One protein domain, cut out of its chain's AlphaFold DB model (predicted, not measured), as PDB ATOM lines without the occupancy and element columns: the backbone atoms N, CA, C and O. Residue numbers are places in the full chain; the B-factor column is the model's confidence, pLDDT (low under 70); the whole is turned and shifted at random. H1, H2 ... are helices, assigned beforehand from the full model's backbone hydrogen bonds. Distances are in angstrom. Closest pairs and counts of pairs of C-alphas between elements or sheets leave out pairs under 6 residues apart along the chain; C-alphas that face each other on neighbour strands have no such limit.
ATOM      1  N   LYS A   2     105.110 157.819  96.623       55.75
ATOM      2  CA  LYS A   2     104.340 156.610  96.234       55.75
ATOM      3  C   LYS A   2     103.425 156.766  94.993       55.75
ATOM      4  O   LYS A   2     103.437 155.859  94.172       55.75
ATOM      5  N   PRO A   3     102.723 157.902  94.777       73.50
ATOM      6  CA  PRO A   3     101.845 158.057  93.610       73.50
ATOM      7  C   PRO A   3     102.600 158.098  92.277       73.50
ATOM      8  O   PRO A   3     102.122 157.577  91.281       73.50
ATOM      9  N   PHE A   4     103.795 158.698  92.256       77.81
ATOM     10  CA  PHE A   4     104.580 158.841  91.029       77.81
ATOM     11  C   PHE A   4     105.159 157.501  90.574       77.81
ATOM     12  O   PHE A   4     105.033 157.147  89.410       77.81
ATOM     13  N   VAL A   5     105.758 156.744  91.500       82.56
ATOM     14  CA  VAL A   5     106.331 155.423  91.198       82.56
ATOM     15  C   VAL A   5     105.245 154.468  90.709       82.56
ATOM     16  O   VAL A   5     105.464 153.792  89.713       82.56
ATOM     17  N   SER A   6     104.070 154.471  91.353       85.44
ATOM     18  CA  SER A   6     102.910 153.691  90.900       85.44
ATOM     19  C   SER A   6     102.505 154.078  89.484       85.44
ATOM     20  O   SER A   6     102.445 153.221  88.620       85.44
ATOM     21  N   HIS A   7     102.325 155.371  89.213       86.69
ATOM     22  CA  HIS A   7     101.872 155.825  87.902       86.69
ATOM     23  C   HIS A   7     102.865 155.499  86.775       86.69
ATOM     24  O   HIS A   7     102.462 155.107  85.686       86.69
ATOM     25  N   VAL A   8     104.172 155.634  87.031       86.38
ATOM     26  CA  VAL A   8     105.204 155.246  86.055       86.38
ATOM     27  C   VAL A   8     105.224 153.731  85.855       86.38
ATOM     28  O   VAL A   8     105.370 153.288  84.721       86.38
ATOM     29  N   CYS A   9     105.056 152.951  86.926       88.56
ATOM     30  CA  CYS A   9     104.935 151.498  86.855       88.56
ATOM     31  C   CYS A   9     103.739 151.095  85.987       88.56
ATOM     32  O   CYS A   9     103.919 150.340  85.040       88.56
ATOM     33  N   ASP A  10     102.560 151.667  86.249       89.69
ATOM     34  CA  ASP A  10     101.323 151.384  85.516       89.69
ATOM     35  C   ASP A  10     101.490 151.649  84.015       89.69
ATOM     36  O   ASP A  10     101.132 150.802  83.202       89.69
ATOM     37  N   ILE A  11     102.101 152.781  83.647       89.56
ATOM     38  CA  ILE A  11     102.403 153.111  82.246       89.56
ATOM     39  C   ILE A  11     103.425 152.129  81.655       89.56
ATOM     40  O   ILE A  11     103.250 151.664  80.533       89.56
ATOM     41  N   ALA A  12     104.492 151.805  82.390       89.31
ATOM     42  CA  ALA A  12     105.573 150.949  81.901       89.31
ATOM     43  C   ALA A  12     105.135 149.496  81.647       89.31
ATOM     44  O   ALA A  12     105.711 148.837  80.784       89.31
ATOM     45  N   ILE A  13     104.135 149.003  82.385       91.38
ATOM     46  CA  ILE A  13     103.580 147.651  82.218       91.38
ATOM     47  C   ILE A  13     102.323 147.619  81.344       91.38
ATOM     48  O   ILE A  13     101.764 146.543  81.149       91.38
ATOM     49  N   GLN A  14     101.829 148.776  80.891       90.31
ATOM     50  CA  GLN A  14     100.574 148.871  80.146       90.31
ATOM     51  C   GLN A  14     100.674 148.170  78.788       90.31
ATOM     52  O   GLN A  14      99.751 147.466  78.380       90.31
ATOM     53  N   GLU A  15     101.791 148.373  78.093       87.12
ATOM     54  CA  GLU A  15     102.082 147.722  76.821       87.12
ATOM     55  C   GLU A  15     102.508 146.270  77.069       87.12
ATOM     56  O   GLU A  15     103.317 145.993  77.957       87.12
ATOM     57  N   ASP A  16     101.911 145.337  76.326       86.56
ATOM     58  CA  ASP A  16     102.169 143.893  76.419       86.56
ATOM     59  C   ASP A  16     102.026 143.306  77.833       86.56
ATOM     60  O   ASP A  16     102.669 142.317  78.185       86.56
ATOM     61  N   ARG A  17     101.127 143.872  78.658       87.62
ATOM     62  CA  ARG A  17     100.899 143.426  80.047       87.62
ATOM     63  C   ARG A  17     100.717 141.913  80.172       87.62
ATOM     64  O   ARG A  17     101.123 141.326  81.172       87.62
ATOM     65  N   HIS A  18     100.076 141.295  79.187       87.19
ATOM     66  CA  HIS A  18      99.781 139.867  79.165       87.19
ATOM     67  C   HIS A  18     101.034 138.984  79.009       87.19
ATOM     68  O   HIS A  18     101.029 137.867  79.518       87.19
ATOM     69  N   GLU A  19     102.111 139.477  78.386       88.56
ATOM     70  CA  GLU A  19     103.370 138.735  78.202       88.56
ATOM     71  C   GLU A  19     104.205 138.654  79.490       88.56
ATOM     72  O   GLU A  19     104.985 137.724  79.674       88.56
ATOM     73  N   LEU A  20     104.026 139.616  80.402       84.44
ATOM     74  CA  LEU A  20     104.832 139.746  81.624       84.44
ATOM     75  C   LEU A  20     104.438 138.758  82.731       84.44
ATOM     76  O   LEU A  20     105.210 138.525  83.657       84.44
ATOM     77  N   GLY A  21     103.229 138.192  82.677       85.94
ATOM     78  CA  GLY A  21     102.713 137.358  83.764       85.94
ATOM     79  C   GLY A  21     102.715 138.099  85.109       85.94
ATOM     80  O   GLY A  21     102.184 139.212  85.206       85.94
ATOM     81  N   ASP A  22     103.309 137.483  86.135       86.56
ATOM     82  CA  ASP A  22     103.434 138.055  87.485       86.56
ATOM     83  C   ASP A  22     104.737 138.845  87.695       86.56
ATOM     84  O   ASP A  22     104.823 139.664  88.613       86.56
ATOM     85  N   ASP A  23     105.747 138.636  86.845       88.31
ATOM     86  CA  ASP A  23     107.041 139.304  86.957       88.31
ATOM     87  C   ASP A  23     107.106 140.536  86.050       88.31
ATOM     88  O   ASP A  23     107.367 140.468  84.850       88.31
ATOM     89  N   ILE A  24     106.898 141.703  86.653       90.19
ATOM     90  CA  ILE A  24     106.989 142.994  85.963       90.19
ATOM     91  C   ILE A  24     108.415 143.564  85.926       90.19
ATOM     92  O   ILE A  24     108.640 144.604  85.298       90.19
ATOM     93  N   THR A  25     109.388 142.914  86.576       87.75
ATOM     94  CA  THR A  25     110.765 143.424  86.666       87.75
ATOM     95  C   THR A  25     111.479 143.608  85.322       87.75
ATOM     96  O   THR A  25     112.278 144.547  85.245       87.75
ATOM     97  N   PRO A  26     111.177 142.847  84.243       87.31
ATOM     98  CA  PRO A  26     111.736 143.116  82.917       87.31
ATOM     99  C   PRO A  26     111.367 144.495  82.355       87.31
ATOM    100  O   PRO A  26     112.111 145.042  81.544       87.31
ATOM    101  N   ARG A  27     110.234 145.076  82.777       85.56
ATOM    102  CA  ARG A  27     109.752 146.384  82.296       85.56
ATOM    103  C   ARG A  27     109.941 147.497  83.318       85.56
ATOM    104  O   ARG A  27     110.197 148.637  82.935       85.56
ATOM    105  N   PHE A  28     109.828 147.201  84.612       87.81
ATOM    106  CA  PHE A  28     109.925 148.218  85.652       87.81
ATOM    107  C   PHE A  28     110.582 147.696  86.930       87.81
ATOM    108  O   PHE A  28     110.120 146.743  87.553       87.81
ATOM    109  N   LYS A  29     111.627 148.397  87.383       88.62
ATOM    110  CA  LYS A  29     112.289 148.148  88.665       88.62
ATOM    111  C   LYS A  29     112.537 149.466  89.389       88.62
ATOM    112  O   LYS A  29     113.234 150.340  88.878       88.62
ATOM    113  N   ALA A  30     111.992 149.594  90.593       86.50
ATOM    114  CA  ALA A  30     112.246 150.727  91.473       86.50
ATOM    115  C   ALA A  30     113.091 150.273  92.666       86.50
ATOM    116  O   ALA A  30     112.663 149.435  93.455       86.50
ATOM    117  N   GLU A  31     114.281 150.848  92.812       83.19
ATOM    118  CA  GLU A  31     115.158 150.617  93.960       83.19
ATOM    119  C   GLU A  31     115.397 151.931  94.703       83.19
ATOM    120  O   GLU A  31     115.510 153.002  94.100       83.19
ATOM    121  N   TYR A  32     115.495 151.848  96.030       81.69
ATOM    122  CA  TYR A  32     116.001 152.961  96.821       81.69
ATOM    123  C   TYR A  32     117.502 153.119  96.593       81.69
ATOM    124  O   TYR A  32     118.224 152.146  96.379       81.69
ATOM    125  N   VAL A  33     117.972 154.364  96.661       76.69
ATOM    126  CA  VAL A  33     119.404 154.644  96.578       76.69
ATOM    127  C   VAL A  33     120.093 154.013  97.783       76.69
ATOM    128  O   VAL A  33     119.818 154.370  98.925       76.69
ATOM    129  N   ASP A  34     121.027 153.118  97.498       79.75
ATOM    130  CA  ASP A  34     121.931 152.530  98.473       79.75
ATOM    131  C   ASP A  34     123.268 153.281  98.439       79.75
ATOM    132  O   ASP A  34     123.997 153.231  97.447       79.75
ATOM    133  N   GLY A  35     123.592 153.978  99.531       75.62
ATOM    134  CA  GLY A  35     124.822 154.765  99.645       75.62
ATOM    135  C   GLY A  35     126.105 153.932  99.549       75.62
ATOM    136  O   GLY A  35     127.146 154.478  99.186       75.62
ATOM    137  N   SER A  36     126.040 152.619  99.802       79.81
ATOM    138  CA  SER A  36     127.182 151.713  99.629       79.81
ATOM    139  C   SER A  36     127.520 151.453  98.153       79.81
ATOM    140  O   SER A  36     128.677 151.205  97.818       79.81
ATOM    141  N   LYS A  37     126.536 151.593  97.251       73.62
ATOM    142  CA  LYS A  37     126.701 151.463  95.789       73.62
ATOM    143  C   LYS A  37     127.168 152.762  95.122       73.62
ATOM    144  O   LYS A  37     127.362 152.802  93.907       73.62
ATOM    145  N   GLY A  38     127.356 153.823  95.907       75.31
ATOM    146  CA  GLY A  38     127.751 155.148  95.450       75.31
ATOM    147  C   GLY A  38     126.670 156.202  95.681       75.31
ATOM    148  O   GLY A  38     125.562 155.933  96.136       75.31
ATOM    149  N   THR A  39     127.000 157.448  95.357       79.06
ATOM    150  CA  THR A  39     126.055 158.562  95.499       79.06
ATOM    151  C   THR A  39     125.075 158.608  94.317       79.06
ATOM    152  O   THR A  39     125.458 158.262  93.192       79.06
ATOM    153  N   PRO A  40     123.839 159.116  94.499       78.06
ATOM    154  CA  PRO A  40     122.933 159.401  93.382       78.06
ATOM    155  C   PRO A  40     123.603 160.244  92.292       78.06
ATOM    156  O   PRO A  40     123.399 160.019  91.102       78.06
ATOM    157  N   THR A  41     124.448 161.193  92.701       79.56
ATOM    158  CA  THR A  41     125.201 162.064  91.798       79.56
ATOM    159  C   THR A  41     126.179 161.274  90.939       79.56
ATOM    160  O   THR A  41     126.182 161.446  89.723       79.56
ATOM    161  N   SER A  42     126.988 160.390  91.537       74.44
ATOM    162  CA  SER A  42     127.931 159.550  90.787       74.44
ATOM    163  C   SER A  42     127.210 158.573  89.864       74.44
ATOM    164  O   SER A  42     127.662 158.353  88.740       74.44
ATOM    165  N   TYR A  43     126.063 158.041  90.297       77.19
ATOM    166  CA  TYR A  43     125.206 157.218  89.449       77.19
ATOM    167  C   TYR A  43     124.734 158.021  88.229       77.19
ATOM    168  O   TYR A  43     125.091 157.683  87.105       77.19
ATOM    169  N   ILE A  44     124.049 159.153  88.426       77.19
ATOM    170  CA  ILE A  44     123.562 160.008  87.329       77.19
ATOM    171  C   ILE A  44     124.710 160.443  86.403       77.19
ATOM    172  O   ILE A  44     124.581 160.341  85.184       77.19
ATOM    173  N   ALA A  45     125.844 160.878  86.957       77.00
ATOM    174  CA  ALA A  45     127.012 161.291  86.180       77.00
ATOM    175  C   ALA A  45     127.560 160.155  85.302       77.00
ATOM    176  O   ALA A  45     127.931 160.398  84.157       77.00
ATOM    177  N   THR A  46     127.545 158.916  85.802       74.31
ATOM    178  CA  THR A  46     127.953 157.732  85.035       74.31
ATOM    179  C   THR A  46     127.049 157.525  83.822       74.31
ATOM    180  O   THR A  46     127.547 157.320  82.719       74.31
ATOM    181  N   TYR A  47     125.726 157.617  83.990       71.81
ATOM    182  CA  TYR A  47     124.784 157.436  82.877       71.81
ATOM    183  C   TYR A  47     124.821 158.596  81.881       71.81
ATOM    184  O   TYR A  47     124.713 158.354  80.679       71.81
ATOM    185  N   ILE A  48     125.025 159.830  82.356       74.56
ATOM    186  CA  ILE A  48     125.257 160.988  81.484       74.56
ATOM    187  C   ILE A  48     126.527 160.783  80.667       74.56
ATOM    188  O   ILE A  48     126.467 160.862  79.446       74.56
ATOM    189  N   GLY A  49     127.649 160.467  81.318       71.94
ATOM    190  CA  GLY A  49     128.932 160.262  80.647       71.94
ATOM    191  C   GLY A  49     128.869 159.162  79.590       71.94
ATOM    192  O   GLY A  49     129.300 159.380  78.462       71.94
ATOM    193  N   LYS A  50     128.233 158.029  79.917       72.81
ATOM    194  CA  LYS A  50     128.040 156.904  78.989       72.81
ATOM    195  C   LYS A  50     127.290 157.278  77.710       72.81
ATOM    196  O   LYS A  50     127.512 156.634  76.703       72.81
ATOM    197  N   ASN A  51     126.411 158.279  77.737       69.38
ATOM    198  CA  ASN A  51     125.566 158.637  76.591       69.38
ATOM    199  C   ASN A  51     125.924 159.994  75.968       69.38
ATOM    200  O   ASN A  51     125.180 160.480  75.119       69.38
ATOM    201  N   LEU A  52     127.020 160.631  76.396       69.56
ATOM    202  CA  LEU A  52     127.461 161.916  75.845       69.56
ATOM    203  C   LEU A  52     128.643 161.777  74.884       69.56
ATOM    204  O   LEU A  52     128.715 162.523  73.910       69.56
ATOM    205  N   ASP A  53     129.571 160.868  75.192       74.88
ATOM    206  CA  ASP A  53     130.841 160.737  74.483       74.88
ATOM    207  C   ASP A  53     131.284 159.270  74.417       74.88
ATOM    208  O   ASP A  53     131.564 158.640  75.441       74.88
ATOM    209  N   SER A  54     131.368 158.733  73.198       72.56
ATOM    210  CA  SER A  54     131.832 157.369  72.930       72.56
ATOM    211  C   SER A  54     133.299 157.172  73.313       72.56
ATOM    212  O   SER A  54     133.677 156.074  73.718       72.56
ATOM    213  N   ARG A  55     134.115 158.238  73.317       74.44
ATOM    214  CA  ARG A  55     135.532 158.174  73.716       74.44
ATOM    215  C   ARG A  55     135.730 157.761  75.165       74.44
ATOM    216  O   ARG A  55     136.741 157.151  75.494       74.44
ATOM    217  N   ALA A  56     134.772 158.068  76.040       72.06
ATOM    218  CA  ALA A  56     134.855 157.704  77.453       72.06
ATOM    219  C   ALA A  56     134.792 156.182  77.676       72.06
ATOM    220  O   ALA A  56     135.239 155.682  78.711       72.06
ATOM    221  N   VAL A  57     134.225 155.448  76.716       74.00
ATOM    222  CA  VAL A  57     134.050 153.992  76.768       74.00
ATOM    223  C   VAL A  57     134.860 153.259  75.701       74.00
ATOM    224  O   VAL A  57     134.820 152.030  75.667       74.00
ATOM    225  N   ASP A  58     135.615 153.990  74.883       75.44
ATOM    226  CA  ASP A  58     136.496 153.433  73.865       75.44
ATOM    227  C   ASP A  58     137.701 152.709  74.498       75.44
ATOM    228  O   ASP A  58     138.162 153.040  75.598       75.44
ATOM    229  N   GLY A  59     138.187 151.681  73.810       77.50
ATOM    230  CA  GLY A  59     139.333 150.879  74.224       77.50
ATOM    231  C   GLY A  59     139.060 149.789  75.272       77.50
ATOM    232  O   GLY A  59     137.969 149.224  75.400       77.50
ATOM    233  N   ILE A  60     140.132 149.429  75.981       77.50
ATOM    234  CA  ILE A  60     140.179 148.293  76.905       77.50
ATOM    235  C   ILE A  60     139.732 148.739  78.295       77.50
ATOM    236  O   ILE A  60     140.185 149.755  78.828       77.50
ATOM    237  N   ASP A  61     138.862 147.953  78.919       76.50
ATOM    238  CA  ASP A  61     138.532 148.151  80.316       76.50
ATOM    239  C   ASP A  61     139.725 147.781  81.200       76.50
ATOM    240  O   ASP A  61     140.104 146.616  81.305       76.50
ATOM    241  N   GLN A  62     140.297 148.780  81.872       74.19
ATOM    242  CA  GLN A  62     141.456 148.617  82.755       74.19
ATOM    243  C   GLN A  62     141.237 147.566  83.852       74.19
ATOM    244  O   GLN A  62     142.201 146.968  84.317       74.19
ATOM    245  N   LYS A  63     139.984 147.323  84.264       76.31
ATOM    246  CA  LYS A  63     139.665 146.330  85.301       76.31
ATOM    247  C   LYS A  63     139.673 144.894  84.790       76.31
ATOM    248  O   LYS A  63     140.010 143.990  85.545       76.31
ATOM    249  N   THR A  64     139.264 144.675  83.545       77.50
ATOM    250  CA  THR A  64     139.098 143.325  82.985       77.50
ATOM    251  C   THR A  64     140.174 142.970  81.964       77.50
ATOM    252  O   THR A  64     140.302 141.804  81.600       77.50
ATOM    253  N   GLY A  65     140.942 143.956  81.489       80.44
ATOM    254  CA  GLY A  65     141.941 143.789  80.435       80.44
ATOM    255  C   GLY A  65     141.336 143.466  79.065       80.44
ATOM    256  O   GLY A  65     142.074 143.127  78.143       80.44
ATOM    257  N   LYS A  66     140.009 143.562  78.913       78.25
ATOM    258  CA  LYS A  66     139.280 143.232  77.680       78.25
ATOM    259  C   LYS A  66     138.623 144.472  77.066       78.25
ATOM    260  O   LYS A  66     138.305 145.412  77.797       78.25
ATOM    261  N   PRO A  67     138.402 144.501  75.739       79.56
ATOM    262  CA  PRO A  67     137.605 145.543  75.104       79.56
ATOM    263  C   PRO A  67     136.224 145.638  75.752       79.56
ATOM    264  O   PRO A  67     135.600 144.614  76.043       79.56
ATOM    265  N   ARG A  68     135.735 146.861  75.971       81.56
ATOM    266  CA  ARG A  68     134.357 147.060  76.434       81.56
ATOM    267  C   ARG A  68     133.410 146.698  75.300       81.56
ATOM    268  O   ARG A  68     133.347 147.412  74.300       81.56
ATOM    269  N   VAL A  69     132.683 145.602  75.463       82.56
ATOM    270  CA  VAL A  69     131.693 145.122  74.498       82.56
ATOM    271  C   VAL A  69     130.304 145.166  75.107       82.56
ATOM    272  O   VAL A  69     130.129 144.935  76.303       82.56
ATOM    273  N   ASP A  70     129.330 145.504  74.280       79.88
ATOM    274  CA  ASP A  70     127.924 145.365  74.615       79.88
ATOM    275  C   ASP A  70     127.526 143.882  74.578       79.88
ATOM    276  O   ASP A  70     127.834 143.169  73.621       79.88
ATOM    277  N   HIS A  71     126.854 143.412  75.628       77.94
ATOM    278  CA  HIS A  71     126.493 142.004  75.775       77.94
ATOM    279  C   HIS A  71     125.331 141.590  74.869       77.94
ATOM    280  O   HIS A  71     125.248 140.418  74.514       77.94
ATOM    281  N   GLU A  72     124.463 142.526  74.481       76.88
ATOM    282  CA  GLU A  72     123.311 142.231  73.624       76.88
ATOM    283  C   GLU A  72     123.710 142.152  72.150       76.88
ATOM    284  O   GLU A  72     123.334 141.216  71.446       76.88
ATOM    285  N   THR A  73     124.499 143.117  71.669       77.88
ATOM    286  CA  THR A  73     124.863 143.198  70.245       77.88
ATOM    287  C   THR A  73     126.232 142.611  69.910       77.88
ATOM    288  O   THR A  73     126.536 142.424  68.730       77.88
ATOM    289  N   GLY A  74     127.086 142.370  70.910       82.94
ATOM    290  CA  GLY A  74     128.475 141.937  70.726       82.94
ATOM    291  C   GLY A  74     129.402 143.006  70.132       82.94
ATOM    292  O   GLY A  74     130.563 142.718  69.842       82.94
ATOM    293  N   LYS A  75     128.908 144.231  69.923       83.81
ATOM    294  CA  LYS A  75     129.675 145.348  69.352       83.81
ATOM    295  C   LYS A  75     130.468 146.080  70.423       83.81
ATOM    296  O   LYS A  75     130.262 145.874  71.620       83.81
ATOM    297  N   SER A  76     131.394 146.938  70.001       86.50
ATOM    298  CA  SER A  76     132.117 147.775  70.956       86.50
ATOM    299  C   SER A  76     131.142 148.719  71.664       86.50
ATOM    300  O   SER A  76     130.184 149.223  71.075       86.50
ATOM    301  N   MET A  77     131.396 148.984  72.944       82.38
ATOM    302  CA  MET A  77     130.568 149.897  73.730       82.38
ATOM    303  C   MET A  77     130.551 151.305  73.112       82.38
ATOM    304  O   MET A  77     129.516 151.964  73.118       82.38
ATOM    305  N   ALA A  78     131.671 151.746  72.528       83.69
ATOM    306  CA  ALA A  78     131.768 153.018  71.817       83.69
ATOM    307  C   ALA A  78     130.784 153.100  70.637       83.69
ATOM    308  O   ALA A  78     130.050 154.081  70.521       83.69
ATOM    309  N   GLU A  79     130.698 152.051  69.815       86.38
ATOM    310  CA  GLU A  79     129.787 152.003  68.668       86.38
ATOM    311  C   GLU A  79     128.312 151.988  69.104       86.38
ATOM    312  O   GLU A  79     127.470 152.667  68.506       86.38
ATOM    313  N   SER A  80     127.982 151.260  70.175       84.81
ATOM    314  CA  SER A  80     126.629 151.258  70.745       84.81
ATOM    315  C   SER A  80     126.230 152.639  71.275       84.81
ATOM    316  O   SER A  80     125.111 153.096  71.023       84.81
ATOM    317  N   VAL A  81     127.151 153.351  71.936       83.75
ATOM    318  CA  VAL A  81     126.927 154.727  72.408       83.75
ATOM    319  C   VAL A  81     126.699 155.688  71.241       83.75
ATOM    320  O   VAL A  81     125.749 156.469  71.275       83.75
ATOM    321  N   GLU A  82     127.502 155.615  70.176       87.12
ATOM    322  CA  GLU A  82     127.322 156.473  68.995       87.12
ATOM    323  C   GLU A  82     125.972 156.261  68.323       87.12
ATOM    324  O   GLU A  82     125.308 157.228  67.944       87.12
ATOM    325  N   ARG A  83     125.518 155.010  68.231       87.62
ATOM    326  CA  ARG A  83     124.195 154.691  67.689       87.62
ATOM    327  C   ARG A  83     123.070 155.214  68.562       87.62
ATOM    328  O   ARG A  83     122.133 155.802  68.027       87.62
ATOM    329  N   ALA A  84     123.170 155.057  69.880       84.31
ATOM    330  CA  ALA A  84     122.185 155.597  70.811       84.31
ATOM    331  C   ALA A  84     122.101 157.132  70.712       84.31
ATOM    332  O   ALA A  84     121.005 157.696  70.664       84.31
ATOM    333  N   ILE A  85     123.249 157.815  70.614       85.12
ATOM    334  CA  ILE A  85     123.321 159.268  70.401       85.12
ATOM    335  C   ILE A  85     122.726 159.651  69.042       85.12
ATOM    336  O   ILE A  85     121.936 160.593  68.963       85.12
ATOM    337  N   GLY A  86     123.090 158.938  67.974       89.06
ATOM    338  CA  GLY A  86     122.600 159.176  66.617       89.06
ATOM    339  C   GLY A  86     121.083 159.037  66.525       89.06
ATOM    340  O   GLY A  86     120.413 159.946  66.038       89.06
ATOM    341  N   TRP A  87     120.535 157.958  67.083       90.25
ATOM    342  CA  TRP A  87     119.097 157.720  67.161       90.25
ATOM    343  C   TRP A  87     118.385 158.814  67.966       90.25
ATOM    344  O   TRP A  87     117.429 159.423  67.482       90.25
ATOM    345  N   ALA A  88     118.893 159.150  69.156       86.69
ATOM    346  CA  ALA A  88     118.296 160.196  69.979       86.69
ATOM    347  C   ALA A  88     118.291 161.560  69.268       86.69
ATOM    348  O   ALA A  88     117.300 162.286  69.332       86.69
ATOM    349  N   ARG A  89     119.367 161.905  68.549       86.94
ATOM    350  CA  ARG A  89     119.451 163.143  67.755       86.94
ATOM    351  C   ARG A  89     118.490 163.133  66.573       86.94
ATOM    352  O   ARG A  89     117.787 164.124  66.379       86.94
ATOM    353  N   LEU A  90     118.434 162.031  65.827       93.19
ATOM    354  CA  LEU A  90     117.539 161.864  64.682       93.19
ATOM    355  C   LEU A  90     116.076 162.070  65.089       93.19
ATOM    356  O   LEU A  90     115.349 162.821  64.443       93.19
ATOM    357  N   HIS A  91     115.674 161.477  66.213       90.44
ATOM    358  CA  HIS A  91     114.309 161.560  66.730       90.44
ATOM    359  C   HIS A  91     114.071 162.748  67.675       90.44
ATOM    360  O   HIS A  91     112.981 162.886  68.227       90.44
ATOM    361  N   ARG A  92     115.068 163.623  67.871       85.81
ATOM    362  CA  ARG A  92     115.010 164.775  68.792       85.81
ATOM    363  C   ARG A  92     114.612 164.388  70.227       85.81
ATOM    364  O   ARG A  92     114.002 165.177  70.950       85.81
TER     365      ARG A  92
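What this domain is: This is residues 2 to 92 of the 296 residues of the protein "Phage replication protein" of Escherichia coli (UniProt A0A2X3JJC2). This domain has little regular structure: three short helices are strung on long loops, with H1 alone at one end and H2 and H3 about perpendicular at the other. Residues 18 to 23 and 34 to 42, the latter reaching into H2, stick out. The printed part has 91 residues, 36 of them in the named helices H1, H2 and H3, with no named strand; it is all helix, loose, with a radius of gyration of the C-alphas of 16.7 A, and spans 41 by 34 by 27 A.

How they stand to each other: H1, residues 2 to 12, is apart from H2, residues 40 to 50, and from H3, residues 77 to 90. H2 and H3 are close but not clearly touching; their closest C-alphas, Lys 50 and Val 81, are 7.0 A apart. Their lines stand about perpendicular at 87 degrees. In H1, H2 and H3 every O i to N i+4 pair is within hydrogen-bond range.

Where its parts are: H1 begins at C-alpha 2 (104.340, 156.610, 96.234) and measures 15.5 A, as does H2. H3, 19.9 A, ends at C-alpha 90 (117.539, 161.864, 64.682).

The domain as a whole: The farthest C-alphas, Pro 3 and Gly 65, are 44.6 A apart. The printed part has no cut. Both links are long, 27 and 26 residues. Residues 2, 51 and 52 have pLDDT under 70.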